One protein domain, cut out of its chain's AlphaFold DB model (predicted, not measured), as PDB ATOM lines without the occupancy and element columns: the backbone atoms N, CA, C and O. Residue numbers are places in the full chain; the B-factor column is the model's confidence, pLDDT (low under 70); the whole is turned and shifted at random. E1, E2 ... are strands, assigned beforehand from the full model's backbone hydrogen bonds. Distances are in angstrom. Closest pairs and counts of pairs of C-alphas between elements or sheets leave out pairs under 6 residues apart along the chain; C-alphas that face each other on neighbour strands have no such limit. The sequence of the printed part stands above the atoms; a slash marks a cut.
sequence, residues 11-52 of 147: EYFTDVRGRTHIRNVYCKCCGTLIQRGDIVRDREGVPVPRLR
ATOM      1  N   GLU A  11     140.624 100.488 120.277       72.62
ATOM      2  CA  GLU A  11     141.481 100.947 119.190       72.62
ATOM      3  C   GLU A  11     141.939 102.371 119.486       72.62
ATOM      4  O   GLU A  11     141.118 103.260 119.732       72.62
ATOM      5  N   TYR A  12     143.247 102.599 119.418       76.62
ATOM      6  CA  TYR A  12     143.855 103.904 119.640       76.62
ATOM      7  C   TYR A  12     144.213 104.600 118.322       76.62
ATOM      8  O   TYR A  12     144.457 103.971 117.295       76.62
ATOM      9  N   PHE A  13     144.277 105.926 118.366       73.94
ATOM     10  CA  PHE A  13     144.729 106.789 117.282       73.94
ATOM     11  C   PHE A  13     145.772 107.764 117.818       73.94
ATOM     12  O   PHE A  13     145.507 108.484 118.779       73.94
ATOM     13  N   THR A  14     146.937 107.824 117.181       77.44
ATOM     14  CA  THR A  14     147.967 108.817 117.498       77.44
ATOM     15  C   THR A  14     147.884 109.969 116.504       77.44
ATOM     16  O   THR A  14     147.936 109.749 115.295       77.44
ATOM     17  N   ASP A  15     147.731 111.195 117.006       78.25
ATOM     18  CA  ASP A  15     147.668 112.389 116.163       78.25
ATOM     19  C   ASP A  15     149.052 112.816 115.641       78.25
ATOM     20  O   ASP A  15     150.095 112.297 116.043       78.25
ATOM     21  N   VAL A  16     149.071 113.807 114.744       78.38
ATOM     22  CA  VAL A  16     150.308 114.340 114.133       78.38
ATOM     23  C   VAL A  16     151.273 114.988 115.133       78.38
ATOM     24  O   VAL A  16     152.412 115.277 114.781       78.38
ATOM     25  N   ARG A  17     150.835 115.225 116.374       80.31
ATOM     26  CA  ARG A  17     151.653 115.751 117.474       80.31
ATOM     27  C   ARG A  17     152.123 114.653 118.427       80.31
ATOM     28  O   ARG A  17     152.720 114.957 119.453       80.31
ATOM     29  N   GLY A  18     151.845 113.389 118.111       74.88
ATOM     30  CA  GLY A  18     152.231 112.245 118.928       74.88
ATOM     31  C   GLY A  18     151.319 111.991 120.129       74.88
ATOM     32  O   GLY A  18     151.676 111.184 120.984       74.88
ATOM     33  N   ARG A  19     150.151 112.642 120.233       71.50
ATOM     34  CA  ARG A  19     149.202 112.370 121.326       71.50
ATOM     35  C   ARG A  19     148.321 111.180 120.965       71.50
ATOM     36  O   ARG A  19     147.749 111.148 119.877       71.50
ATOM     37  N   THR A  20     148.188 110.229 121.884       70.50
ATOM     38  CA  THR A  20     147.347 109.037 121.713       70.50
ATOM     39  C   THR A  20     145.945 109.284 122.258       70.50
ATOM     40  O   THR A  20     145.774 109.719 123.393       70.50
ATOM     41  N   HIS A  21     144.942 108.965 121.448       69.56
ATOM     42  CA  HIS A  21     143.522 109.112 121.737       69.56
ATOM     43  C   HIS A  21     142.820 107.766 121.571       69.56
ATOM     44  O   HIS A  21     143.257 106.929 120.783       69.56
ATOM     45  N   ILE A  22     141.696 107.572 122.256       71.69
ATOM     46  CA  ILE A  22     140.823 106.428 121.980       71.69
ATOM     47  C   ILE A  22     140.034 106.719 120.703       71.69
ATOM     48  O   ILE A  22     139.356 107.743 120.603       71.69
ATOM     49  N   ARG A  23     140.115 105.815 119.728       75.25
ATOM     50  CA  ARG A  23     139.385 105.894 118.465       75.25
ATOM     51  C   ARG A  23     138.090 105.108 118.518       75.25
ATOM     52  O   ARG A  23     137.052 105.681 118.231       75.25
ATOM     53  N   ASN A  24     138.142 103.830 118.868       78.62
ATOM     54  CA  ASN A  24     136.964 102.969 118.916       78.62
ATOM     55  C   ASN A  24     137.012 102.083 120.160       78.62
ATOM     56  O   ASN A  24     138.090 101.684 120.596       78.62
ATOM     57  N   VAL A  25     135.844 101.765 120.709       77.12
ATOM     58  CA  VAL A  25     135.685 100.806 121.805       77.12
ATOM     59  C   VAL A  25     134.826  99.656 121.310       77.12
ATOM     60  O   VAL A  25     133.720  99.864 120.807       77.12
ATOM     61  N   TYR A  26     135.333  98.446 121.466       78.62
ATOM     62  CA  TYR A  26     134.709  97.199 121.065       78.62
ATOM     63  C   TYR A  26     134.308  96.400 122.303       78.62
ATOM     64  O   TYR A  26     134.905  96.504 123.372       78.62
ATOM     65  N   CYS A  27     133.277  95.582 122.150       75.00
ATOM     66  CA  CYS A  27     132.843  94.632 123.149       75.00
ATOM     67  C   CYS A  27     133.909  93.565 123.290       75.00
ATOM     68  O   CYS A  27     134.207  92.848 122.337       75.00
ATOM     69  N   LYS A  28     134.452  93.416 124.495       73.62
ATOM     70  CA  LYS A  28     135.469  92.396 124.735       73.62
ATOM     71  C   LYS A  28     134.920  90.967 124.627       73.62
ATOM     72  O   LYS A  28     135.675  90.053 124.327       73.62
ATOM     73  N   CYS A  29     133.613  90.780 124.832       71.00
ATOM     74  CA  CYS A  29     132.957  89.474 124.737       71.00
ATOM     75  C   CYS A  29     132.770  88.997 123.285       71.00
ATOM     76  O   CYS A  29     133.064  87.845 122.985       71.00
ATOM     77  N   CYS A  30     132.301  89.859 122.375       74.31
ATOM     78  CA  CYS A  30     131.933  89.452 121.008       74.31
ATOM     79  C   CYS A  30     132.607  90.253 119.882       74.31
ATOM     80  O   CYS A  30     132.376  89.971 118.710       74.31
ATOM     81  N   GLY A  31     133.409  91.267 120.207       76.75
ATOM     82  CA  GLY A  31     134.067  92.141 119.232       76.75
ATOM     83  C   GLY A  31     133.171  93.222 118.620       76.75
ATOM     84  O   GLY A  31     133.655  94.022 117.824       76.75
ATOM     85  N   THR A  32     131.883  93.295 118.978       79.69
ATOM     86  CA  THR A  32     130.962  94.323 118.459       79.69
ATOM     87  C   THR A  32     131.443  95.731 118.801       79.69
ATOM     88  O   THR A  32     131.761  96.012 119.950       79.69
ATOM     89  N   LEU A  33     131.448  96.646 117.832       81.25
ATOM     90  CA  LEU A  33     131.759  98.060 118.062       81.25
ATOM     91  C   LEU A  33     130.702  98.704 118.980       81.25
ATOM     92  O   LEU A  33     129.565  98.893 118.562       81.25
ATOM     93  N   ILE A  34     131.085  99.053 120.212       74.69
ATOM     94  CA  ILE A  34     130.217  99.709 121.209       74.69
ATOM     95  C   ILE A  34     130.204 101.221 120.993       74.69
ATOM     96  O   ILE A  34     129.169 101.880 121.095       74.69
ATOM     97  N   GLN A  35     131.381 101.789 120.729       76.50
ATOM     98  CA  GLN A  35     131.553 103.230 120.637       76.50
ATOM     99  C   GLN A  35     132.494 103.570 119.493       76.50
ATOM    100  O   GLN A  35     133.664 103.190 119.491       76.50
ATOM    101  N   ARG A  36     131.971 104.320 118.525       82.06
ATOM    102  CA  ARG A  36     132.745 104.834 117.400       82.06
ATOM    103  C   ARG A  36     133.218 106.253 117.685       82.06
ATOM    104  O   ARG A  36     132.425 107.103 118.099       82.06
ATOM    105  N   GLY A  37     134.492 106.514 117.425       82.00
ATOM    106  CA  GLY A  37     135.052 107.859 117.405       82.00
ATOM    107  C   GLY A  37     134.980 108.445 116.005       82.00
ATOM    108  O   GLY A  37     135.597 107.927 115.072       82.00
ATOM    109  N   ASP A  38     134.248 109.545 115.857       82.88
ATOM    110  CA  ASP A  38     134.297 110.331 114.627       82.88
ATOM    111  C   ASP A  38     135.550 111.198 114.624       82.88
ATOM    112  O   ASP A  38     135.927 111.763 115.653       82.88
ATOM    113  N   ILE A  39     136.182 111.338 113.459       82.69
ATOM    114  CA  ILE A  39     137.304 112.260 113.309       82.69
ATOM    115  C   ILE A  39     136.748 113.675 113.183       82.69
ATOM    116  O   ILE A  39     136.153 114.040 112.171       82.69
ATOM    117  N   VAL A  40     136.963 114.469 114.225       85.19
ATOM    118  CA  VAL A  40     136.645 115.897 114.259       85.19
ATOM    119  C   VAL A  40     137.935 116.701 114.242       85.19
ATOM    120  O   VAL A  40     139.003 116.180 114.548       85.19
ATOM    121  N   ARG A  41     137.858 117.984 113.895       85.81
ATOM    122  CA  ARG A  41     138.990 118.895 114.084       85.81
ATOM    123  C   ARG A  41     138.909 119.514 115.472       85.81
ATOM    124  O   ARG A  41     137.839 119.964 115.881       85.81
ATOM    125  N   ASP A  42     140.022 119.521 116.195       83.31
ATOM    126  CA  ASP A  42     140.131 120.304 117.421       83.31
ATOM    127  C   ASP A  42     140.211 121.814 117.119       83.31
ATOM    128  O   ASP A  42     140.101 122.248 115.969       83.31
ATOM    129  N   ARG A  43     140.383 122.636 118.163       85.75
ATOM    130  CA  ARG A  43     140.420 124.107 118.044       85.75
ATOM    131  C   ARG A  43     141.541 124.624 117.138       85.75
ATOM    132  O   ARG A  43     141.436 125.737 116.640       85.75
ATOM    133  N   GLU A  44     142.584 123.833 116.924       86.12
ATOM    134  CA  GLU A  44     143.754 124.185 116.114       86.12
ATOM    135  C   GLU A  44     143.688 123.542 114.719       86.12
ATOM    136  O   GLU A  44     144.622 123.649 113.928       86.12
ATOM    137  N   GLY A  45     142.577 122.871 114.392       85.94
ATOM    138  CA  GLY A  45     142.359 122.238 113.097       85.94
ATOM    139  C   GLY A  45     142.922 120.820 112.977       85.94
ATOM    140  O   GLY A  45     142.855 120.254 111.881       85.94
ATOM    141  N   VAL A  46     143.445 120.231 114.060       83.25
ATOM    142  CA  VAL A  46     144.057 118.893 114.047       83.25
ATOM    143  C   VAL A  46     142.971 117.814 114.119       83.25
ATOM    144  O   VAL A  46     142.104 117.892 114.993       83.25
ATOM    145  N   PRO A  47     142.989 116.799 113.232       77.31
ATOM    146  CA  PRO A  47     142.041 115.695 113.287       77.31
ATOM    147  C   PRO A  47     142.273 114.842 114.541       77.31
ATOM    148  O   PRO A  47     143.350 114.274 114.722       77.31
ATOM    149  N   VAL A  48     141.253 114.737 115.387       80.75
ATOM    150  CA  VAL A  48     141.236 113.928 116.610       80.75
ATOM    151  C   VAL A  48     139.932 113.126 116.686       80.75
ATOM    152  O   VAL A  48     138.881 113.623 116.269       80.75
ATOM    153  N   PRO A  49     139.952 111.884 117.195       72.50
ATOM    154  CA  PRO A  49     138.735 111.123 117.405       72.50
ATOM    155  C   PRO A  49     137.956 111.702 118.584       72.50
ATOM    156  O   PRO A  49     138.510 111.991 119.647       72.50
ATOM    157  N   ARG A  50     136.644 111.841 118.409       77.12
ATOM    158  CA  ARG A  50     135.720 112.161 119.492       77.12
ATOM    159  C   ARG A  50     134.706 111.042 119.622       77.12
ATOM    160  O   ARG A  50     133.882 110.831 118.735       77.12
ATOM    161  N   LEU A  51     134.779 110.331 120.742       70.88
ATOM    162  CA  LEU A  51     133.830 109.280 121.072       70.88
ATOM    163  C   LEU A  51     132.440 109.882 121.304       70.88
ATOM    164  O   LEU A  51     132.278 110.811 122.101       70.88
ATOM    165  N   ARG A  52     131.431 109.350 120.610       62.97
ATOM    166  CA  ARG A  52     130.032 109.705 120.879       62.97
ATOM    167  C   ARG A  52     129.597 109.081 122.200       62.97
ATOM    168  O   ARG A  52     129.850 107.892 122.369       62.97
TER     169      ARG A  52
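Overview. This is residues 11 to 52 of the 147 residues of an uncharacterized protein of Caulobacterales bacterium GWE1_67_11 (UniProt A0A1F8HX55). A single thin sheet of four antiparallel strands, E1 E2 E3 E4, runs as a meander, each strand the antiparallel neighbour of the one before, with bare faces and staggered pairing. The printed part has 42 residues, no named helix, and is all strand. It is loose, radius of gyration of the C-alphas 11.4 A, and only just flat, spanning 37 by 18 by 7 A.

Along the chain. E1, residues 11 to 14, begins at C-alpha 11 (141.481, 100.947, 119.190). E2 is residues 20 to 26, 17.3 A; E3 is residues 33 to 41, 22.4 A; E4, residues 47 to 51, ends at C-alpha 51 (133.830, 109.280, 121.072).

Arrangement. Hairpin E1 and E2 has N 13 and O 21 at 2.8 A. E2 pairs with E1 over residues 20 to 24 and with E3 over 24 to 26; in that hairpin N 25 and O 35 are 2.9 A apart. In hairpin E3 and E4, N 40 and O 48 are 2.9 A apart. E1 and E3 are apart.

Size, cuts and confidence. The farthest C-alphas, Cys 29 and Glu 44, are 37.4 A apart. The printed part has no cut and no long link. Residues 21 and 52 have pLDDT under 70.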